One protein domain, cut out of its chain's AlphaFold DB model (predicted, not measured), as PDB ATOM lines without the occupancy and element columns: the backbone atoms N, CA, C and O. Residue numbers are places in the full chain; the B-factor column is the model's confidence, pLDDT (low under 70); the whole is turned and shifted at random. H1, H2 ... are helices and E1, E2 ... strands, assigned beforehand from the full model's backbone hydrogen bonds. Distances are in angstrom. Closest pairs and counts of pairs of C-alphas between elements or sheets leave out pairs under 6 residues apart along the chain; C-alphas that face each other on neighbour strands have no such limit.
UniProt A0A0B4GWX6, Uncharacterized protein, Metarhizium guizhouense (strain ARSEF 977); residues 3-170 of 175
ATOM      1  N   GLY A   3     171.016 193.836 151.195       92.75
ATOM      2  CA  GLY A   3     170.441 192.519 150.956       92.75
ATOM      3  C   GLY A   3     171.017 191.854 149.712       92.75
ATOM      4  O   GLY A   3     170.884 192.376 148.601       92.75
ATOM      5  N   LYS A   4     171.610 190.674 149.888       92.62
ATOM      6  CA  LYS A   4     172.138 189.839 148.808       92.62
ATOM      7  C   LYS A   4     171.383 188.514 148.743       92.62
ATOM      8  O   LYS A   4     171.198 187.860 149.768       92.62
ATOM      9  N   ALA A   5     170.972 188.110 147.542       91.00
ATOM     10  CA  ALA A   5     170.410 186.781 147.326       91.00
ATOM     11  C   ALA A   5     171.464 185.702 147.615       91.00
ATOM     12  O   ALA A   5     172.634 185.852 147.254       91.00
ATOM     13  N   LEU A   6     171.039 184.628 148.269       90.88
ATOM     14  CA  LEU A   6     171.890 183.486 148.579       90.88
ATOM     15  C   LEU A   6     171.938 182.534 147.380       90.88
ATOM     16  O   LEU A   6     170.935 182.323 146.699       90.88
ATOM     17  N   ALA A   7     173.117 181.982 147.103       90.00
ATOM     18  CA  ALA A   7     173.325 181.049 145.999       90.00
ATOM     19  C   ALA A   7     172.983 179.598 146.377       90.00
ATOM     20  O   ALA A   7     172.621 178.805 145.509       90.00
ATOM     21  N   LYS A   8     173.126 179.236 147.656       86.25
ATOM     22  CA  LYS A   8     172.971 177.870 148.175       86.25
ATOM     23  C   LYS A   8     171.564 177.574 148.697       86.25
ATOM     24  O   LYS A   8     171.198 176.408 148.781       86.25
ATOM     25  N   ILE A   9     170.800 178.599 149.082       86.56
ATOM     26  CA  ILE A   9     169.467 178.472 149.697       86.56
ATOM     27  C   ILE A   9     168.563 179.561 149.126       86.56
ATOM     28  O   ILE A   9     169.040 180.660 148.836       86.56
ATOM     29  N   ARG A  10     167.257 179.299 148.973       88.06
ATOM     30  CA  ARG A  10     166.314 180.330 148.525       88.06
ATOM     31  C   ARG A  10     166.090 181.332 149.647       88.06
ATOM     32  O   ARG A  10     165.300 181.126 150.564       88.06
ATOM     33  N   GLY A  11     166.806 182.441 149.558       88.56
ATOM     34  CA  GLY A  11     166.724 183.482 150.561       88.56
ATOM     35  C   GLY A  11     167.551 184.709 150.237       88.56
ATOM     36  O   GLY A  11     168.225 184.800 149.208       88.56
ATOM     37  N   CYS A  12     167.483 185.674 151.141       91.00
ATOM     38  CA  CYS A  12     168.259 186.899 151.093       91.00
ATOM     39  C   CYS A  12     168.906 187.144 152.445       91.00
ATOM     40  O   CYS A  12     168.246 187.055 153.476       91.00
ATOM     41  N   TRP A  13     170.180 187.508 152.423       92.88
ATOM     42  CA  TRP A  13     170.909 187.927 153.606       92.88
ATOM     43  C   TRP A  13     171.131 189.435 153.570       92.88
ATOM     44  O   TRP A  13     171.810 189.947 152.679       92.88
ATOM     45  N   THR A  14     170.535 190.136 154.532       91.38
ATOM     46  CA  THR A  14     170.580 191.590 154.668       91.38
ATOM     47  C   THR A  14     171.422 191.971 155.871       91.38
ATOM     48  O   THR A  14     171.080 191.646 157.003       91.38
ATOM     49  N   ARG A  15     172.526 192.690 155.648       90.38
ATOM     50  CA  ARG A  15     173.470 193.047 156.720       90.38
ATOM     51  C   ARG A  15     174.140 194.406 156.517       90.38
ATOM     52  O   ARG A  15     174.044 194.979 155.425       90.38
ATOM     53  N   PRO A  16     174.825 194.952 157.535       89.12
ATOM     54  CA  PRO A  16     175.756 196.051 157.331       89.12
ATOM     55  C   PRO A  16     176.878 195.608 156.381       89.12
ATOM     56  O   PRO A  16     177.515 194.581 156.605       89.12
ATOM     57  N   THR A  17     177.115 196.383 155.326       89.38
ATOM     58  CA  THR A  17     178.151 196.106 154.321       89.38
ATOM     59  C   THR A  17     178.912 197.396 154.061       89.38
ATOM     60  O   THR A  17     178.297 198.463 153.971       89.38
ATOM     61  N   ASN A  18     180.241 197.317 153.965       89.88
ATOM     62  CA  ASN A  18     181.053 198.491 153.674       89.88
ATOM     63  C   ASN A  18     180.754 198.985 152.254       89.88
ATOM     64  O   ASN A  18     180.693 198.189 151.319       89.88
ATOM     65  N   ILE A  19     180.605 200.298 152.076       90.38
ATOM     66  CA  ILE A  19     180.359 200.899 150.763       90.38
ATOM     67  C   ILE A  19     181.448 200.543 149.741       90.38
ATOM     68  O   ILE A  19     181.144 200.414 148.560       90.38
ATOM     69  N   SER A  20     182.691 200.316 150.183       93.81
ATOM     70  CA  SER A  20     183.792 199.895 149.308       93.81
ATOM     71  C   SER A  20     183.616 198.492 148.717       93.81
ATOM     72  O   SER A  20     184.311 198.146 147.770       93.81
ATOM     73  N   GLU A  21     182.732 197.674 149.290       89.81
ATOM     74  CA  GLU A  21     182.433 196.311 148.835       89.81
ATOM     75  C   GLU A  21     181.200 196.262 147.917       89.81
ATOM     76  O   GLU A  21     180.867 195.201 147.387       89.81
ATOM     77  N   LEU A  22     180.502 197.389 147.740       91.81
ATOM     78  CA  LEU A  22     179.274 197.458 146.955       91.81
ATOM     79  C   LEU A  22     179.566 197.782 145.489       91.81
ATOM     80  O   LEU A  22     180.220 198.772 145.165       91.81
ATOM     81  N   ASP A  23     178.981 196.990 144.594       93.56
ATOM     82  CA  ASP A  23     178.855 197.355 143.186       93.56
ATOM     83  C   ASP A  23     177.690 198.338 143.020       93.56
ATOM     84  O   ASP A  23     176.538 197.938 142.856       93.56
ATOM     85  N   LEU A  24     177.987 199.638 143.062       92.06
ATOM     86  CA  LEU A  24     176.975 200.696 142.969       92.06
ATOM     87  C   LEU A  24     176.210 200.712 141.634       92.06
ATOM     88  O   LEU A  24     175.179 201.374 141.543       92.06
ATOM     89  N   SER A  25     176.687 199.996 140.610       92.56
ATOM     90  CA  SER A  25     175.982 199.859 139.332       92.56
ATOM     91  C   SER A  25     174.888 198.786 139.352       92.56
ATOM     92  O   SER A  25     174.063 198.735 138.442       92.56
ATOM     93  N   ASN A  26     174.853 197.950 140.394       92.81
ATOM     94  CA  ASN A  26     173.982 196.782 140.501       92.81
ATOM     95  C   ASN A  26     173.284 196.701 141.869       92.81
ATOM     96  O   ASN A  26     173.213 195.641 142.505       92.81
ATOM     97  N   ILE A  27     172.783 197.842 142.338       93.19
ATOM     98  CA  ILE A  27     171.975 197.942 143.553       93.19
ATOM     99  C   ILE A  27     170.748 198.820 143.319       93.19
ATOM    100  O   ILE A  27     170.766 199.744 142.507       93.19
ATOM    101  N   HIS A  28     169.702 198.579 144.100       92.19
ATOM    102  CA  HIS A  28     168.523 199.439 144.175       92.19
ATOM    103  C   HIS A  28     168.044 199.588 145.620       92.19
ATOM    104  O   HIS A  28     168.429 198.816 146.501       92.19
ATOM    105  N   GLY A  29     167.211 200.598 145.873       91.88
ATOM    106  CA  GLY A  29     166.546 200.749 147.164       91.88
ATOM    107  C   GLY A  29     165.446 199.705 147.341       91.88
ATOM    108  O   GLY A  29     164.672 199.456 146.423       91.88
ATOM    109  N   HIS A  30     165.386 199.099 148.521       90.19
ATOM    110  CA  HIS A  30     164.422 198.059 148.874       90.19
ATOM    111  C   HIS A  30     163.400 198.544 149.892       90.19
ATOM    112  O   HIS A  30     162.204 198.350 149.704       90.19
ATOM    113  N   ILE A  31     163.876 199.201 150.950       90.12
ATOM    114  CA  ILE A  31     163.044 199.875 151.942       90.12
ATOM    115  C   ILE A  31     163.395 201.348 151.881       90.12
ATOM    116  O   ILE A  31     164.571 201.703 151.925       90.12
ATOM    117  N   PHE A  32     162.382 202.192 151.791       91.12
ATOM    118  CA  PHE A  32     162.500 203.634 151.702       91.12
ATOM    119  C   PHE A  32     161.858 204.280 152.920       91.12
ATOM    120  O   PHE A  32     160.787 203.871 153.365       91.12
ATOM    121  N   VAL A  33     162.491 205.327 153.430       90.69
ATOM    122  CA  VAL A  33     161.932 206.191 154.473       90.69
ATOM    123  C   VAL A  33     161.692 207.576 153.895       90.69
ATOM    124  O   VAL A  33     162.418 208.010 152.999       90.69
ATOM    125  N   LEU A  34     160.656 208.252 154.382       91.12
ATOM    126  CA  LEU A  34     160.324 209.602 153.949       91.12
ATOM    127  C   LEU A  34     161.054 210.609 154.843       91.12
ATOM    128  O   LEU A  34     160.838 210.648 156.055       91.12
ATOM    129  N   ASP A  35     161.929 211.419 154.259       85.81
ATOM    130  CA  ASP A  35     162.666 212.423 155.022       85.81
ATOM    131  C   ASP A  35     161.812 213.666 155.351       85.81
ATOM    132  O   ASP A  35     160.631 213.781 155.004       85.81
ATOM    133  N   SER A  36     162.418 214.634 156.042       82.06
ATOM    134  CA  SER A  36     161.774 215.911 156.369       82.06
ATOM    135  C   SER A  36     161.481 216.791 155.149       82.06
ATOM    136  O   SER A  36     160.674 217.713 155.257       82.06
ATOM    137  N   ASN A  37     162.124 216.523 154.009       83.50
ATOM    138  CA  ASN A  37     161.899 217.213 152.740       83.50
ATOM    139  C   ASN A  37     160.824 216.521 151.889       83.50
ATOM    140  O   ASN A  37     160.572 216.944 150.759       83.50
ATOM    141  N   CYS A  38     160.171 215.488 152.432       81.38
ATOM    142  CA  CYS A  38     159.166 214.676 151.756       81.38
ATOM    143  C   CYS A  38     159.707 213.935 150.533       81.38
ATOM    144  O   CYS A  38     158.990 213.739 149.551       81.38
ATOM    145  N   GLN A  39     160.962 213.505 150.609       88.38
ATOM    146  CA  GLN A  39     161.598 212.664 149.613       88.38
ATOM    147  C   GLN A  39     161.831 211.269 150.188       88.38
ATOM    148  O   GLN A  39     162.256 211.101 151.332       88.38
ATOM    149  N   PHE A  40     161.490 210.250 149.400       90.69
ATOM    150  CA  PHE A  40     161.802 208.875 149.756       90.69
ATOM    151  C   PHE A  40     163.281 208.612 149.495       90.69
ATOM    152  O   PHE A  40     163.757 208.755 148.368       90.69
ATOM    153  N   HIS A  41     163.992 208.180 150.532       90.56
ATOM    154  CA  HIS A  41     165.385 207.764 150.435       90.56
ATOM    155  C   HIS A  41     165.524 206.292 150.816       90.56
ATOM    156  O   HIS A  41     164.871 205.854 151.769       90.56
ATOM    157  N   PRO A  42     166.373 205.523 150.112       91.81
ATOM    158  CA  PRO A  42     166.650 204.151 150.501       91.81
ATOM    159  C   PRO A  42     167.246 204.090 151.914       91.81
ATOM    160  O   PRO A  42     168.276 204.699 152.199       91.81
ATOM    161  N   TYR A  43     166.596 203.330 152.783       89.81
ATOM    162  CA  TYR A  43     167.088 202.919 154.094       89.81
ATOM    163  C   TYR A  43     167.797 201.558 154.011       89.81
ATOM    164  O   TYR A  43     168.875 201.353 154.578       89.81
ATOM    165  N   GLU A  44     167.231 200.644 153.219       91.50
ATOM    166  CA  GLU A  44     167.862 199.375 152.860       91.50
ATOM    167  C   GLU A  44     168.031 199.252 151.353       91.50
ATOM    168  O   GLU A  44     167.177 199.689 150.582       91.50
ATOM    169  N   TYR A  45     169.123 198.611 150.948       93.50
ATOM    170  CA  TYR A  45     169.451 198.339 149.554       93.50
ATOM    171  C   TYR A  45     169.384 196.841 149.270       93.50
ATOM    172  O   TYR A  45     169.643 196.025 150.153       93.50
ATOM    173  N   ARG A  46     169.110 196.475 148.019       92.19
ATOM    174  CA  ARG A  46     169.183 195.102 147.501       92.19
ATOM    175  C   ARG A  46     170.106 195.039 146.294       92.19
ATOM    176  O   ARG A  46     170.224 196.011 145.548       92.19
ATOM    177  N   GLN A  47     170.742 193.886 146.100       92.50
ATOM    178  CA  GLN A  47     171.457 193.573 144.864       92.50
ATOM    179  C   GLN A  47     170.472 193.429 143.697       92.50
ATOM    180  O   GLN A  47     169.403 192.841 143.863       92.50
ATOM    181  N   GLY A  48     170.865 193.897 142.513       90.88
ATOM    182  CA  GLY A  48     170.095 193.753 141.281       90.88
ATOM    183  C   GLY A  48     169.525 195.071 140.771       90.88
ATOM    184  O   GLY A  48     169.575 196.100 141.449       90.88
ATOM    185  N   ALA A  49     168.939 195.014 139.577       87.38
ATOM    186  CA  ALA A  49     168.168 196.117 139.020       87.38
ATOM    187  C   ALA A  49     166.861 196.322 139.810       87.38
ATOM    188  O   ALA A  49     166.291 195.343 140.302       87.38
ATOM    189  N   PRO A  50     166.370 197.569 139.926       82.38
ATOM    190  CA  PRO A  50     165.049 197.810 140.486       82.38
ATOM    191  C   PRO A  50     163.973 197.176 139.592       82.38
ATOM    192  O   PRO A  50     164.139 197.149 138.367       82.38
ATOM    193  N   PRO A  51     162.848 196.722 140.169       79.00
ATOM    194  CA  PRO A  51     161.663 196.403 139.387       79.00
ATOM    195  C   PRO A  51     161.240 197.607 138.529       79.00
ATOM    196  O   PRO A  51     161.413 198.756 138.955       79.00
ATOM    197  N   PRO A  52     160.702 197.382 137.318       82.62
ATOM    198  CA  PRO A  52     160.174 198.471 136.510       82.62
ATOM    199  C   PRO A  52     158.995 199.127 137.238       82.62
ATOM    200  O   PRO A  52     158.125 198.431 137.753       82.62
ATOM    201  N   MET A  53     158.960 200.459 137.257       82.88
ATOM    202  CA  MET A  53     157.801 201.221 137.731       82.88
ATOM    203  C   MET A  53     157.027 201.782 136.546       82.88
ATOM    204  O   MET A  53     157.626 202.224 135.558       82.88
ATOM    205  N   ASP A  54     155.706 201.822 136.667       85.44
ATOM    206  CA  ASP A  54     154.841 202.507 135.718       85.44
ATOM    207  C   ASP A  54     154.341 203.870 136.245       85.44
ATOM    208  O   ASP A  54     154.737 204.368 137.301       85.44
ATOM    209  N   LYS A  55     153.489 204.538 135.457       85.50
ATOM    210  CA  LYS A  55     152.933 205.850 135.832       85.50
ATOM    211  C   LYS A  55     151.945 205.778 137.001       85.50
ATOM    212  O   LYS A  55     151.753 206.781 137.683       85.50
ATOM    213  N   ALA A  56     151.262 204.652 137.181       86.12
ATOM    214  CA  ALA A  56     150.338 204.464 138.291       86.12
ATOM    215  C   ALA A  56     151.110 204.291 139.607       86.12
ATOM    216  O   ALA A  56     150.706 204.873 140.617       86.12
ATOM    217  N   ASP A  57     152.248 203.595 139.571       82.94
ATOM    218  CA  ASP A  57     153.155 203.467 140.716       82.94
ATOM    219  C   ASP A  57     153.653 204.839 141.194       82.94
ATOM    220  O   ASP A  57     153.568 205.162 142.380       82.94
ATOM    221  N   ASP A  58     154.086 205.700 140.268       85.44
ATOM    222  CA  ASP A  58     154.543 207.062 140.584       85.44
ATOM    223  C   ASP A  58     153.442 207.914 141.248       85.44
ATOM    224  O   ASP A  58     153.664 208.613 142.248       85.44
ATOM    225  N   ALA A  59     152.208 207.802 140.744       89.38
ATOM    226  CA  ALA A  59     151.056 208.483 141.323       89.38
ATOM    227  C   ALA A  59     150.756 207.994 142.752       89.38
ATOM    228  O   ALA A  59     150.456 208.812 143.631       89.38
ATOM    229  N   PHE A  60     150.867 206.685 143.005       89.44
ATOM    230  CA  PHE A  60     150.709 206.109 144.340       89.44
ATOM    231  C   PHE A  60     151.787 206.612 145.305       89.44
ATOM    232  O   PHE A  60     151.450 207.107 146.383       89.44
ATOM    233  N   VAL A  61     153.064 206.546 144.917       89.50
ATOM    234  CA  VAL A  61     154.191 206.985 145.758       89.50
ATOM    235  C   VAL A  61     154.045 208.463 146.128       89.50
ATOM    236  O   VAL A  61     154.182 208.832 147.298       89.50
ATOM    237  N   THR A  62     153.665 209.302 145.162       89.88
ATOM    238  CA  THR A  62     153.397 210.729 145.388       89.88
ATOM    239  C   THR A  62     152.243 210.948 146.373       89.88
ATOM    240  O   THR A  62     152.340 211.768 147.294       89.88
ATOM    241  N   ALA A  63     151.139 210.213 146.213       92.19
ATOM    242  CA  ALA A  63     149.987 210.314 147.105       92.19
ATOM    243  C   ALA A  63     150.319 209.850 148.533       92.19
ATOM    244  O   ALA A  63     149.919 210.507 149.500       92.19
ATOM    245  N   LEU A  64     151.089 208.766 148.667       91.31
ATOM    246  CA  LEU A  64     151.554 208.244 149.949       91.31
ATOM    247  C   LEU A  64     152.449 209.260 150.668       91.31
ATOM    248  O   LEU A  64     152.191 209.574 151.831       91.31
ATOM    249  N   ALA A  65     153.439 209.835 149.978       91.38
ATOM    250  CA  ALA A  65     154.316 210.859 150.549       91.38
ATOM    251  C   ALA A  65     153.510 212.041 151.110       91.38
ATOM    252  O   ALA A  65     153.689 212.452 152.262       91.38
ATOM    253  N   LYS A  66     152.540 212.537 150.332       91.88
ATOM    254  CA  LYS A  66     151.651 213.629 150.747       91.88
ATOM    255  C   LYS A  66     150.789 213.260 151.957       91.88
ATOM    256  O   LYS A  66     150.588 214.091 152.848       91.88
ATOM    257  N   TYR A  67     150.270 212.033 152.005       92.25
ATOM    258  CA  TYR A  67     149.488 211.544 153.141       92.25
ATOM    259  C   TYR A  67     150.331 211.519 154.422       92.25
ATOM    260  O   TYR A  67     149.938 212.124 155.424       92.25
ATOM    261  N   LEU A  68     151.507 210.888 154.371       91.81
ATOM    262  CA  LEU A  68     152.414 210.764 155.515       91.81
ATOM    263  C   LEU A  68     152.861 212.135 156.028       91.81
ATOM    264  O   LEU A  68     152.864 212.370 157.238       91.81
ATOM    265  N   GLN A  69     153.152 213.071 155.120       89.88
ATOM    266  CA  GLN A  69     153.460 214.456 155.472       89.88
ATOM    267  C   GLN A  69     152.295 215.121 156.216       89.88
ATOM    268  O   GLN A  69     152.473 215.657 157.310       89.88
ATOM    269  N   THR A  70     151.087 215.058 155.650       91.19
ATOM    270  CA  THR A  70     149.888 215.697 156.222       91.19
ATOM    271  C   THR A  70     149.566 215.156 157.617       91.19
ATOM    272  O   THR A  70     149.060 215.881 158.474       91.19
ATOM    273  N   ARG A  71     149.882 213.881 157.870       89.94
ATOM    274  CA  ARG A  71     149.664 213.210 159.157       89.94
ATOM    275  C   ARG A  71     150.859 213.272 160.112       89.94
ATOM    276  O   ARG A  71     150.730 212.778 161.225       89.94
ATOM    277  N   ARG A  72     151.976 213.906 159.726       87.06
ATOM    278  CA  ARG A  72     153.230 213.963 160.505       87.06
ATOM    279  C   ARG A  72     153.776 212.570 160.857       87.06
ATOM    280  O   ARG A  72     154.227 212.334 161.972       87.06
ATOM    281  N   GLN A  73     153.710 211.650 159.898       87.44
ATOM    282  CA  GLN A  73     154.132 210.247 160.025       87.44
ATOM    283  C   GLN A  73     155.359 209.916 159.161       87.44
ATOM    284  O   GLN A  73     155.664 208.745 158.950       87.44
ATOM    285  N   THR A  74     156.068 210.930 158.657       81.75
ATOM    286  CA  THR A  74     157.190 210.774 157.712       81.75
ATOM    287  C   THR A  74     158.295 209.856 158.242       81.75
ATOM    288  O   THR A  74     158.826 209.048 157.494       81.75
ATOM    289  N   THR A  75     158.570 209.886 159.549       78.44
ATOM    290  CA  THR A  75     159.595 209.044 160.190       78.44
ATOM    291  C   THR A  75     159.052 207.749 160.797       78.44
ATOM    292  O   THR A  75     159.804 207.024 161.442       78.44
ATOM    293  N   LEU A  76     157.746 207.487 160.680       82.75
ATOM    294  CA  LEU A  76     157.087 206.351 161.332       82.75
ATOM    295  C   LEU A  76     156.856 205.177 160.376       82.75
ATOM    296  O   LEU A  76     156.852 204.031 160.812       82.75
ATOM    297  N   ILE A  77     156.625 205.463 159.094       84.50
ATOM    298  CA  ILE A  77     156.226 204.467 158.096       84.50
ATOM    299  C   ILE A  77     157.273 204.425 156.983       84.50
ATOM    300  O   ILE A  77     157.618 205.459 156.413       84.50
ATOM    301  N   GLY A  78     157.752 203.219 156.673       85.62
ATOM    302  CA  GLY A  78     158.597 202.943 155.515       85.62
ATOM    303  C   GLY A  78     157.797 202.367 154.346       85.62
ATOM    304  O   GLY A  78     156.757 201.740 154.541       85.62
ATOM    305  N   LEU A  79     158.292 202.575 153.129       88.44
ATOM    306  CA  LEU A  79     157.794 201.956 151.904       88.44
ATOM    307  C   LEU A  79     158.747 200.827 151.500       88.44
ATOM    308  O   LEU A  79     159.916 201.085 151.227       88.44
ATOM    309  N   GLN A  80     158.256 199.595 151.437       86.50
ATOM    310  CA  GLN A  80     159.029 198.444 150.969       86.50
ATOM    311  C   GLN A  80     158.621 198.075 149.544       86.50
ATOM    312  O   GLN A  80     157.438 197.937 149.235       86.50
ATOM    313  N   VAL A  81     159.614 197.878 148.681       82.19
ATOM    314  CA  VAL A  81     159.434 197.307 147.347       82.19
ATOM    315  C   VAL A  81     159.400 195.791 147.492       82.19
ATOM    316  O   VAL A  81     160.413 195.164 147.815       82.19
ATOM    317  N   LEU A  82     158.224 195.206 147.281       75.75
ATOM    318  CA  LEU A  82     158.044 193.758 147.318       75.75
ATOM    319  C   LEU A  82     158.630 193.124 146.056       75.75
ATOM    320  O   LEU A  82     158.474 193.647 144.954       75.75
ATOM    321  N   ASN A  83     159.289 191.980 146.223       65.69
ATOM    322  CA  ASN A  83     159.733 191.175 145.091       65.69
ATOM    323  C   ASN A  83     158.548 190.340 144.567       65.69
ATOM    324  O   ASN A  83     157.694 189.929 145.351       65.69
ATOM    325  N   GLU A  84     158.483 190.095 143.257       57.47
ATOM    326  CA  GLU A  84     157.266 189.639 142.552       57.47
ATOM    327  C   GLU A  84     156.723 188.261 142.969       57.47
ATOM    328  O   GLU A  84     155.595 187.903 142.619       57.47
ATOM    329  N   ASP A  85     157.478 187.481 143.739       63.81
ATOM    330  CA  ASP A  85     157.079 186.128 144.104       63.81
ATOM    331  C   ASP A  85     156.127 186.099 145.308       63.81
ATOM    332  O   ASP A  85     156.483 185.723 146.425       63.81
ATOM    333  N   LYS A  86     154.874 186.486 145.051       59.03
ATOM    334  CA  LYS A  86     153.768 186.500 146.026       59.03
ATOM    335  C   LYS A  86     153.426 185.118 146.597       59.03
ATOM    336  O   LYS A  86     152.607 185.035 147.507       59.03
ATOM    337  N   THR A  87     153.992 184.044 146.042       63.84
ATOM    338  CA  THR A  87     153.730 182.670 146.491       63.84
ATOM    339  C   THR A  87     154.683 182.213 147.587       63.84
ATOM    340  O   THR A  87     154.376 181.258 148.300       63.84
ATOM    341  N   LYS A  88     155.815 182.905 147.758       70.69
ATOM    342  CA  LYS A  88     156.790 182.571 148.791       70.69
ATOM    343  C   LYS A  88     156.305 183.042 150.152       70.69
ATOM    344  O   LYS A  88     156.062 184.228 150.362       70.69
ATOM    345  N   GLN A  89     156.218 182.103 151.084       77.88
ATOM    346  CA  GLN A  89     156.147 182.418 152.503       77.88
ATOM    347  C   GLN A  89     157.573 182.582 152.999       77.88
ATOM    348  O   GLN A  89     158.348 181.629 152.960       77.88
ATOM    349  N   MET A  90     157.927 183.792 153.415       82.50
ATOM    350  CA  MET A  90     159.277 184.082 153.882       82.50
ATOM    351  C   MET A  90     159.322 184.111 155.411       82.50
ATOM    352  O   MET A  90     158.440 184.672 156.070       82.50
ATOM    353  N   GLN A  91     160.373 183.517 155.963       83.50
ATOM    354  CA  GLN A  91     160.702 183.536 157.380       83.50
ATOM    355  C   GLN A  91     161.991 184.319 157.611       83.50
ATOM    356  O   GLN A  91     163.036 184.008 157.037       83.50
ATOM    357  N   GLU A  92     161.910 185.332 158.464       85.12
ATOM    358  CA  GLU A  92     163.031 186.154 158.883       85.12
ATOM    359  C   GLU A  92     163.665 185.613 160.167       85.12
ATOM    360  O   GLU A  92     162.992 185.402 161.183       85.12
ATOM    361  N   PHE A  93     164.989 185.471 160.134       84.44
ATOM    362  CA  PHE A  93     165.831 185.124 161.270       84.44
ATOM    363  C   PHE A  93     166.855 186.236 161.502       84.44
ATOM    364  O   PHE A  93     167.632 186.589 160.614       84.44
ATOM    365  N   VAL A  94     166.879 186.782 162.716       82.62
ATOM    366  CA  VAL A  94     167.826 187.832 163.110       82.62
ATOM    367  C   VAL A  94     169.119 187.182 163.601       82.62
ATOM    368  O   VAL A  94     169.095 186.348 164.501       82.62
ATOM    369  N   LEU A  95     170.250 187.576 163.013       77.75
ATOM    370  CA  LEU A  95     171.577 186.994 163.246       77.75
ATOM    371  C   LEU A  95     172.467 187.859 164.165       77.75
ATOM    372  O   LEU A  95     173.655 187.586 164.314       77.75
ATOM    373  N   GLY A  96     171.910 188.895 164.797       69.75
ATOM    374  CA  GLY A  96     172.632 189.831 165.668       69.75
ATOM    375  C   GLY A  96     173.302 190.997 164.927       69.75
ATOM    376  O   GLY A  96     173.357 191.036 163.696       69.75
ATOM    377  N   ASP A  97     173.827 191.958 165.693       66.00
ATOM    378  CA  ASP A  97     174.149 193.323 165.233       66.00
ATOM    379  C   ASP A  97     175.113 193.402 164.035       66.00
ATOM    380  O   ASP A  97     174.969 194.269 163.174       66.00
ATOM    381  N   ASN A  98     176.072 192.478 163.933       74.56
ATOM    382  CA  ASN A  98     177.075 192.479 162.858       74.56
ATOM    383  C   ASN A  98     176.714 191.583 161.663       74.56
ATOM    384  O   ASN A  98     177.385 191.636 160.632       74.56
ATOM    385  N   ASN A  99     175.677 190.755 161.796       81.00
ATOM    386  CA  ASN A  99     175.269 189.790 160.776       81.00
ATOM    387  C   ASN A  99     173.887 190.102 160.194       81.00
ATOM    388  O   ASN A  99     173.510 189.491 159.199       81.00
ATOM    389  N   GLY A 100     173.163 191.073 160.755       85.88
ATOM    390  CA  GLY A 100     171.877 191.528 160.242       85.88
ATOM    391  C   GLY A 100     170.801 190.451 160.340       85.88
ATOM    392  O   GLY A 100     170.657 189.812 161.380       85.88
ATOM    393  N   ALA A 101     170.040 190.258 159.268       88.00
ATOM    394  CA  ALA A 101     168.946 189.299 159.206       88.00
ATOM    395  C   ALA A 101     168.977 188.498 157.902       88.00
ATOM    396  O   ALA A 101     169.448 188.966 156.863       88.00
ATOM    397  N   ILE A 102     168.462 187.276 157.960       88.12
ATOM    398  CA  ILE A 102     168.277 186.404 156.807       88.12
ATOM    399  C   ILE A 102     166.791 186.110 156.628       88.12
ATOM    400  O   ILE A 102     166.101 185.745 157.572       88.12
ATOM    401  N   MET A 103     166.318 186.256 155.399       88.75
ATOM    402  CA  MET A 103     164.983 185.871 154.955       88.75
ATOM    403  C   MET A 103     165.095 184.576 154.156       88.75
ATOM    404  O   MET A 103     165.760 184.573 153.119       88.75
ATOM    405  N   LEU A 104     164.455 183.501 154.609       88.25
ATOM    406  CA  LEU A 104     164.433 182.188 153.952       88.25
ATOM    407  C   LEU A 104     163.015 181.822 153.507       88.25
ATOM    408  O   LEU A 104     162.048 182.227 154.144       88.25
ATOM    409  N   ASP A 105     162.890 181.053 152.427       86.81
ATOM    410  CA  ASP A 105     161.625 180.393 152.079       86.81
ATOM    411  C   ASP A 105     161.249 179.421 153.206       86.81
ATOM    412  O   ASP A 105     162.080 178.616 153.621       86.81
ATOM    413  N   ALA A 106     160.014 179.486 153.705       83.81
ATOM    414  CA  ALA A 106     159.549 178.648 154.807       83.81
ATOM    415  C   ALA A 106     159.673 177.147 154.499       83.81
ATOM    416  O   ALA A 106     159.867 176.347 155.407       83.81
ATOM    417  N   ASN A 107     159.619 176.761 153.218       85.88
ATOM    418  CA  ASN A 107     159.814 175.373 152.797       85.88
ATOM    419  C   ASN A 107     161.273 174.900 152.896       85.88
ATOM    420  O   ASN A 107     161.524 173.702 152.810       85.88
ATOM    421  N   ASP A 108     162.223 175.827 153.033       87.88
ATOM    422  CA  ASP A 108     163.653 175.539 153.180       87.88
ATOM    423  C   ASP A 108     164.100 175.596 154.652       87.88
ATOM    424  O   ASP A 108     165.301 175.522 154.927       87.88
ATOM    425  N   THR A 109     163.168 175.740 155.605       86.31
ATOM    426  CA  THR A 109     163.478 175.772 157.040       86.31
ATOM    427  C   THR A 109     162.799 174.640 157.806       86.31
ATOM    428  O   THR A 109     161.724 174.162 157.455       86.31
ATOM    429  N   ASN A 110     163.419 174.245 158.914       87.50
ATOM    430  CA  ASN A 110     162.875 173.288 159.876       87.50
ATOM    431  C   ASN A 110     161.966 173.955 160.928       87.50
ATOM    432  O   ASN A 110     161.624 173.340 161.943       87.50
ATOM    433  N   ILE A 111     161.603 175.226 160.731       82.81
ATOM    434  CA  ILE A 111     160.928 176.045 161.735       82.81
ATOM    435  C   ILE A 111     159.456 176.221 161.374       82.81
ATOM    436  O   ILE A 111     159.090 177.002 160.502       82.81
ATOM    437  N   ASN A 112     158.598 175.524 162.115       74.38
ATOM    438  CA  ASN A 112     157.150 175.518 161.881       74.38
ATOM    439  C   ASN A 112     156.396 176.608 162.659       74.38
ATOM    440  O   ASN A 112     155.232 176.883 162.372       74.38
ATOM    441  N   GLU A 113     157.036 177.220 163.657       67.31
ATOM    442  CA  GLU A 113     156.419 178.232 164.513       67.31
ATOM    443  C   GLU A 113     156.933 179.625 164.144       67.31
ATOM    444  O   GLU A 113     158.116 179.929 164.280       67.31
ATOM    445  N   SER A 114     156.021 180.486 163.693       65.12
ATOM    446  CA  SER A 114     156.250 181.927 163.580       65.12
ATOM    447  C   SER A 114     155.749 182.623 164.841       65.12
ATOM    448  O   SER A 114     154.680 182.303 165.362       65.12
ATOM    449  N   TYR A 115     156.507 183.607 165.319       58.00
ATOM    450  CA  TYR A 115     156.125 184.419 166.471       58.00
ATOM    451  C   TYR A 115     155.473 185.750 166.066       58.00
ATOM    452  O   TYR A 115     154.683 186.302 166.835       58.00
ATOM    453  N   ARG A 116     155.783 186.295 164.879       60.19
ATOM    454  CA  ARG A 116     155.220 187.569 164.388       60.19
ATOM    455  C   ARG A 116     155.038 187.557 162.879       60.19
ATOM    456  O   ARG A 116     155.897 187.063 162.169       60.19
ATOM    457  N   VAL A 117     153.959 188.167 162.397       60.41
ATOM    458  CA  VAL A 117     153.761 188.497 160.978       60.41
ATOM    459  C   VAL A 117     154.256 189.925 160.752       60.41
ATOM    460  O   VAL A 117     153.869 190.817 161.509       60.41
ATOM    461  N   THR A 118     155.101 190.144 159.746       62.53
ATOM    462  CA  THR A 118     155.692 191.464 159.441       62.53
ATOM    463  C   THR A 118     155.437 191.979 158.040       62.53
ATOM    464  O   THR A 118     155.572 193.178 157.812       62.53
ATOM    465  N   GLY A 119     154.945 191.121 157.155       61.38
ATOM    466  CA  GLY A 119     154.450 191.505 155.842       61.38
ATOM    467  C   GLY A 119     152.997 191.084 155.682       61.38
ATOM    468  O   GLY A 119     152.598 190.019 156.164       61.38
ATOM    469  N   PHE A 120     152.215 191.900 154.975       57.81
ATOM    470  CA  PHE A 120     150.874 191.539 154.526       57.81
ATOM    471  C   PHE A 120     150.799 191.614 153.004       57.81
ATOM    472  O   PHE A 120     151.180 192.618 152.401       57.81
ATOM    473  N   ALA A 121     150.237 190.579 152.386       61.59
ATOM    474  CA  ALA A 121     149.866 190.571 150.982       61.59
ATOM    475  C   ALA A 121     148.341 190.599 150.842       61.59
ATOM    476  O   ALA A 121     147.607 190.008 151.635       61.59
ATOM    477  N   VAL A 122     147.863 191.275 149.798       59.66
ATOM    478  CA  VAL A 122     146.453 191.206 149.409       59.66
ATOM    479  C   VAL A 122     146.208 189.856 148.744       59.66
ATOM    480  O   VAL A 122     146.707 189.608 147.643       59.66
ATOM    481  N   ALA A 123     145.434 188.997 149.401       56.94
ATOM    482  CA  ALA A 123     144.937 187.775 148.795       56.94
ATOM    483  C   ALA A 123     143.625 188.091 148.065       56.94
ATOM    484  O   ALA A 123     142.629 188.503 148.666       56.94
ATOM    485  N   ALA A 124     143.637 187.959 146.738       56.22
ATOM    486  CA  ALA A 124     142.419 188.028 145.944       56.22
ATOM    487  C   ALA A 124     141.717 186.675 146.057       56.22
ATOM    488  O   ALA A 124     141.932 185.786 145.236       56.22
ATOM    489  N   ASP A 125     140.923 186.504 147.109       51.53
ATOM    490  CA  ASP A 125     140.337 185.199 147.399       51.53
ATOM    491  C   ASP A 125     139.322 184.769 146.324       51.53
ATOM    492  O   ASP A 125     139.234 183.578 146.051       51.53
ATOM    493  N   GLN A 126     138.630 185.702 145.644       47.47
ATOM    494  CA  GLN A 126     137.794 185.467 144.450       47.47
ATOM    495  C   GLN A 126     137.543 186.781 143.666       47.47
ATOM    496  O   GLN A 126     137.641 187.861 144.259       47.47
ATOM    497  N   PRO A 127     137.150 186.749 142.369       46.62
ATOM    498  CA  PRO A 127     136.708 187.950 141.654       46.62
ATOM    499  C   PRO A 127     135.471 188.559 142.338       46.62
ATOM    500  O   PRO A 127     134.405 187.951 142.352       46.62
ATOM    501  N   GLY A 128     135.619 189.757 142.913       55.78
ATOM    502  CA  GLY A 128     134.549 190.469 143.630       55.78
ATOM    503  C   GLY A 128     134.468 190.199 145.141       55.78
ATOM    504  O   GLY A 128     133.570 190.726 145.793       55.78
ATOM    505  N   GLY A 129     135.390 189.410 145.704       50.03
ATOM    506  CA  GLY A 129     135.511 189.211 147.151       50.03
ATOM    507  C   GLY A 129     136.202 190.380 147.862       50.03
ATOM    508  O   GLY A 129     136.955 191.144 147.253       50.03
ATOM    509  N   ILE A 130     135.961 190.513 149.169       46.97
ATOM    510  CA  ILE A 130     136.713 191.438 150.025       46.97
ATOM    511  C   ILE A 130     138.184 191.012 149.985       46.97
ATOM    512  O   ILE A 130     138.506 189.859 150.252       46.97
ATOM    513  N   SER A 131     139.066 191.943 149.628       52.31
ATOM    514  CA  SER A 131     140.513 191.743 149.691       52.31
ATOM    515  C   SER A 131     140.940 191.583 151.150       52.31
ATOM    516  O   SER A 131     140.879 192.548 151.912       52.31
ATOM    517  N   GLU A 132     141.342 190.376 151.547       47.16
ATOM    518  CA  GLU A 132     141.886 190.120 152.881       47.16
ATOM    519  C   GLU A 132     143.407 190.328 152.873       47.16
ATOM    520  O   GLU A 132     144.110 189.918 151.944       47.16
ATOM    521  N   LEU A 133     143.919 190.987 153.915       50.91
ATOM    522  CA  LEU A 133     145.352 191.092 154.169       50.91
ATOM    523  C   LEU A 133     145.810 189.812 154.870       50.91
ATOM    524  O   LEU A 133     145.524 189.616 156.050       50.91
ATOM    525  N   LYS A 134     146.525 188.946 154.150       52.66
ATOM    526  CA  LYS A 134     147.120 187.724 154.709       52.66
ATOM    527  C   LYS A 134     148.611 187.926 154.927       52.66
ATOM    528  O   LYS A 134     149.277 188.571 154.121       52.66
ATOM    529  N   GLY A 135     149.133 187.382 156.025       56.22
ATOM    530  CA  GLY A 135     150.565 187.429 156.308       56.22
ATOM    531  C   GLY A 135     151.374 186.713 155.225       56.22
ATOM    532  O   GLY A 135     151.026 185.592 154.860       56.22
ATOM    533  N   ASN A 136     152.429 187.345 154.713       61.72
ATOM    534  CA  ASN A 136     153.351 186.750 153.728       61.72
ATOM    535  C   ASN A 136     154.813 186.714 154.206       61.72
ATOM    536  O   ASN A 136     155.612 185.935 153.687       61.72
ATOM    537  N   GLU A 137     155.144 187.520 155.212       63.91
ATOM    538  CA  GLU A 137     156.444 187.521 155.874       63.91
ATOM    539  C   GLU A 137     156.244 187.330 157.372       63.91
ATOM    540  O   GLU A 137     155.313 187.879 157.976       63.91
ATOM    541  N   THR A 138     157.108 186.521 157.969       63.53
ATOM    542  CA  THR A 138     157.016 186.144 159.374       63.53
ATOM    543  C   THR A 138     158.378 186.140 160.046       63.53
ATOM    544  O   THR A 138     159.350 185.730 159.433       63.53
ATOM    545  N   HIS A 139     158.461 186.530 161.317       64.69
ATOM    546  CA  HIS A 139     159.638 186.279 162.143       64.69
ATOM    547  C   HIS A 139     159.479 184.975 162.898       64.69
ATOM    548  O   HIS A 139     158.505 184.783 163.638       64.69
ATOM    549  N   SER A 140     160.504 184.146 162.805       59.19
ATOM    550  CA  SER A 140     160.589 182.926 163.586       59.19
ATOM    551  C   SER A 140     161.506 183.140 164.792       59.19
ATOM    552  O   SER A 140     162.578 183.740 164.653       59.19
ATOM    553  N   PRO A 141     161.122 182.671 165.994       56.00
ATOM    554  CA  PRO A 141     162.058 182.605 167.098       56.00
ATOM    555  C   PRO A 141     163.171 181.635 166.706       56.00
ATOM    556  O   PRO A 141     162.924 180.567 166.147       56.00
ATOM    557  N   THR A 142     164.412 181.996 166.996       55.84
ATOM    558  CA  THR A 142     165.499 181.036 166.837       55.84
ATOM    559  C   THR A 142     165.443 180.017 167.977       55.84
ATOM    560  O   THR A 142     164.825 180.270 169.018       55.84
ATOM    561  N   THR A 143     166.087 178.856 167.807       53.31
ATOM    562  CA  THR A 143     166.052 177.691 168.725       53.31
ATOM    563  C   THR A 143     166.491 177.987 170.169       53.31
ATOM    564  O   THR A 143     166.493 177.096 171.018       53.31
ATOM    565  N   ARG A 144     166.846 179.237 170.485       53.72
ATOM    566  CA  ARG A 144     167.326 179.684 171.792       53.72
ATOM    567  C   ARG A 144     166.778 181.053 172.256       53.72
ATOM    568  O   ARG A 144     167.414 181.704 173.085       53.72
ATOM    569  N   SER A 145     165.572 181.446 171.821       41.00
ATOM    570  CA  SER A 145     164.793 182.639 172.248       41.00
ATOM    571  C   SER A 145     164.991 183.942 171.452       41.00
ATOM    572  O   SER A 145     165.815 184.043 170.550       41.00
ATOM    573  N   THR A 146     164.150 184.935 171.772       40.31
ATOM    574  CA  THR A 146     163.698 186.016 170.885       40.31
ATOM    575  C   THR A 146     164.765 186.999 170.418       40.31
ATOM    576  O   THR A 146     164.539 187.612 169.383       40.31
ATOM    577  N   HIS A 147     165.904 187.140 171.098       37.91
ATOM    578  CA  HIS A 147     167.016 188.017 170.698       37.91
ATOM    579  C   HIS A 147     168.352 187.330 171.012       37.91
ATOM    580  O   HIS A 147     169.043 187.714 171.955       37.91
ATOM    581  N   GLN A 148     168.716 186.279 170.273       41.47
ATOM    582  CA  GLN A 148     170.086 185.777 170.346       41.47
ATOM    583  C   GLN A 148     170.973 186.469 169.322       41.47
ATOM    584  O   GLN A 148     170.754 186.400 168.117       41.47
ATOM    585  N   VAL A 149     172.001 187.127 169.850       39.03
ATOM    586  CA  VAL A 149     173.188 187.550 169.118       39.03
ATOM    587  C   VAL A 149     173.887 186.274 168.648       39.03
ATOM    588  O   VAL A 149     174.544 185.590 169.437       39.03
ATOM    589  N   PHE A 150     173.705 185.906 167.379       42.69
ATOM    590  CA  PHE A 150     174.513 184.858 166.770       42.69
ATOM    591  C   PHE A 150     175.907 185.442 166.592       42.69
ATOM    592  O   PHE A 150     176.148 186.247 165.699       42.69
ATOM    593  N   THR A 151     176.757 185.032 167.534       42.62
ATOM    594  CA  THR A 151     178.139 185.432 167.787       42.62
ATOM    595  C   THR A 151     178.319 186.772 168.510       42.62
ATOM    596  O   THR A 151     178.226 187.853 167.940       42.62
ATOM    597  N   ASP A 152     178.753 186.692 169.771       43.16
ATOM    598  CA  ASP A 152     179.407 187.772 170.536       43.16
ATOM    599  C   ASP A 152     180.784 188.156 169.916       43.16
ATOM    600  O   ASP A 152     181.747 188.515 170.589       43.16
ATOM    601  N   GLY A 153     180.940 187.984 168.598       54.81
ATOM    602  CA  GLY A 153     182.220 188.005 167.909       54.81
ATOM    603  C   GLY A 153     182.085 187.928 166.392       54.81
ATOM    604  O   GLY A 153     181.435 187.035 165.875       54.81
ATOM    605  N   LYS A 154     182.766 188.861 165.716       60.91
ATOM    606  CA  LYS A 154     183.103 188.945 164.278       60.91
ATOM    607  C   LYS A 154     181.981 188.630 163.271       60.91
ATOM    608  O   LYS A 154     181.429 187.540 163.233       60.91
ATOM    609  N   ALA A 155     181.743 189.581 162.368       74.50
ATOM    610  CA  ALA A 155     180.872 189.385 161.213       74.50
ATOM    611  C   ALA A 155     181.235 188.096 160.451       74.50
ATOM    612  O   ALA A 155     182.413 187.835 160.184       74.50
ATOM    613  N   LEU A 156     180.221 187.308 160.092       85.06
ATOM    614  CA  LEU A 156     180.378 186.113 159.272       85.06
ATOM    615  C   LEU A 156     180.988 186.522 157.924       85.06
ATOM    616  O   LEU A 156     180.472 187.431 157.271       85.06
ATOM    617  N   PRO A 157     182.084 185.902 157.469       85.62
ATOM    618  CA  PRO A 157     182.815 186.407 156.311       85.62
ATOM    619  C   PRO A 157     182.049 186.207 154.997       85.62
ATOM    620  O   PRO A 157     182.183 187.013 154.077       85.62
ATOM    621  N   ASN A 158     181.246 185.147 154.887       89.00
ATOM    622  CA  ASN A 158     180.607 184.751 153.637       89.00
ATOM    623  C   ASN A 158     179.368 183.864 153.868       89.00
ATOM    624  O   ASN A 158     179.025 183.503 154.993       89.00
ATOM    625  N   GLU A 159     178.710 183.516 152.763       91.00
ATOM    626  CA  GLU A 159     177.534 182.646 152.739       91.00
ATOM    627  C   GLU A 159     177.816 181.225 153.249       91.00
ATOM    628  O   GLU A 159     176.938 180.602 153.828       91.00
ATOM    629  N   GLU A 160     179.028 180.694 153.078       91.94
ATOM    630  CA  GLU A 160     179.362 179.358 153.577       91.94
ATOM    631  C   GLU A 160     179.328 179.306 155.105       91.94
ATOM    632  O   GLU A 160     178.634 178.462 155.666       91.94
ATOM    633  N   SER A 161     179.958 180.278 155.769       90.06
ATOM    634  CA  SER A 161     179.895 180.392 157.228       90.06
ATOM    635  C   SER A 161     178.468 180.608 157.737       90.06
ATOM    636  O   SER A 161     178.112 180.100 158.796       90.06
ATOM    637  N   LEU A 162     177.641 181.340 156.986       89.81
ATOM    638  CA  LEU A 162     176.221 181.498 157.296       89.81
ATOM    639  C   LEU A 162     175.482 180.156 157.235       89.81
ATOM    640  O   LEU A 162     174.799 179.799 158.189       89.81
ATOM    641  N   VAL A 163     175.640 179.397 156.149       91.06
ATOM    642  CA  VAL A 163     175.002 178.081 155.990       91.06
ATOM    643  C   VAL A 163     175.416 177.121 157.107       91.06
ATOM    644  O   VAL A 163     174.565 176.409 157.639       91.06
ATOM    645  N   ASP A 164     176.687 177.126 157.509       89.19
ATOM    646  CA  ASP A 164     177.170 176.286 158.609       89.19
ATOM    647  C   ASP A 164     176.496 176.634 159.942       89.19
ATOM    648  O   ASP A 164     176.085 175.736 160.679       89.19
ATOM    649  N   VAL A 165     176.320 177.926 160.240       86.69
ATOM    650  CA  VAL A 165     175.582 178.383 161.429       86.69
ATOM    651  C   VAL A 165     174.129 177.909 161.376       86.69
ATOM    652  O   VAL A 165     173.671 177.252 162.310       86.69
ATOM    653  N   LEU A 166     173.433 178.132 160.256       88.19
ATOM    654  CA  LEU A 166     172.032 177.725 160.095       88.19
ATOM    655  C   LEU A 166     171.832 176.211 160.298       88.19
ATOM    656  O   LEU A 166     170.853 175.793 160.916       88.19
ATOM    657  N   ARG A 167     172.767 175.381 159.815       89.50
ATOM    658  CA  ARG A 167     172.756 173.918 160.008       89.50
ATOM    659  C   ARG A 167     173.034 173.503 161.445       89.50
ATOM    660  O   ARG A 167     172.408 172.574 161.967       89.50
ATOM    661  N   ASN A 168     174.005 174.154 162.080       85.88
ATOM    662  CA  ASN A 168     174.368 173.870 163.464       85.88
ATOM    663  C   ASN A 168     173.200 174.162 164.406       85.88
ATOM    664  O   ASN A 168     172.933 173.360 165.307       85.88
ATOM    665  N   ASP A 169     172.461 175.234 164.124       81.19
ATOM    666  CA  ASP A 169     171.312 175.678 164.909       81.19
ATOM    667  C   ASP A 169     169.999 174.980 164.537       81.19
ATOM    668  O   ASP A 169     168.973 175.216 165.178       81.19
ATOM    669  N   GLY A 170     170.037 174.093 163.536       86.25
ATOM    670  CA  GLY A 170     168.891 173.307 163.092       86.25
ATOM    671  C   GLY A 170     167.822 174.127 162.374       86.25
ATOM    672  O   GLY A 170     166.687 173.677 162.299       86.25
TER     673      GLY A 170
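This is residues 3 to 170 of the 175 residues of an uncharacterized protein of Metarhizium guizhouense (strain ARSEF 977) (UniProt A0A0B4GWX6). A strongly curled sheet of six strands and a small sheet of three strands stand partly face to face as a loose sandwich, their strands crossed. The helices are at opposite ends: H1 at the small sheet, and H2 grazing the large sheet. The printed part has 168 residues, with nine named strands and two named helices in the order E1 E2 E3 E4 H1 E5 E6 E7 E8 E9 H2. The large sheet, E1 E2 E7 E6 E9 E8, is mixed, and the small one, E4 E3 E5, is antiparallel; the class is mixed, helices and strands, though under half of the residues are in named elements. The whole is compact, with a radius of gyration of the C-alphas of 17.7 A and spans of 47 by 44 by 29 A.

E1, residues 3 to 5, begins at C-alpha 3 at (170.441, 192.519, 150.956). E2 follows at residues 11 to 15. E3, residues 27 to 34, is 19.5 A long and bends by 64 degrees at residue 31; E4, residues 40 to 47, is 18.7 A long and bends by 70 degrees at residue 43. H1, residues 55 to 70, is 22.8 A long and starts at C-alpha 55 at (152.933, 205.850, 135.832). E5 is residues 78 to 80, E6 residues 90 to 94 and E7 residues 101 to 105. E8, residues 116 to 123, is 18.7 A long and bends by 63 degrees at residue 119; E9, residues 132 to 139, is 20.4 A long. H2, residues 159 to 168, is 14.2 A long and ends at C-alpha 168 at (174.368, 173.870, 163.464).

In the large sheet E1 and E2 form a hairpin, with N 4 and O 13 2.9 A apart, within hydrogen-bond range. E2 and E7 are antiparallel at 174 degrees, with N 12 and O 103 at 2.8 A. E6 and E7 form a hairpin, with N 91 and O 104 at 2.8 A. E6 and E9 are parallel at 36 degrees, with N 92 and O 138 at 2.8 A. E8 and E9 form a hairpin, with N 121 and O 134 at 2.8 A. This sheet is curled: the way across it turns by 139 degrees. In the small sheet the hairpin E3 and E4 has N 43 and O 31 at 2.7 A, and antiparallel E3 and E5 have N 32 and O 79 at 2.8 A. The sheets form a sandwich, two sheets face to face, 9.9 A centre to centre where they face, with strands at 77 degrees. The closest C-alphas of E1 and E4 are those of Gly 3 and Arg 46, 4.5 A apart. H1 is on the small sheet, two layers, a helix on one face of a sheet; the closest C-alphas of H1 and E3 are those of Ala 65 and Leu 34, 7.0 A apart. E4, H1 and E5 make a split strand-helix-strand unit, two strands running the same way with E3 between them, and its crossover is left-handed. H2 only grazes the large sheet, with its residues 159 to 166, and is apart from H1. In H1 and H2 every O i to N i+4 pair is within hydrogen-bond range.

The two C-alphas farthest apart are those of Gly 128 and Gly 153, 53.6 A. Residues 52 to 60, of which 55 to 60 belong to H1, stand free. The printed part has no cut. The links E2 to E3, 11 residues, and E9 to H2, 19 residues, are long. The mean pLDDT of the printed part is 78.0; residues 83 to 87, 96 to 97 and 113 to 154 are under 70.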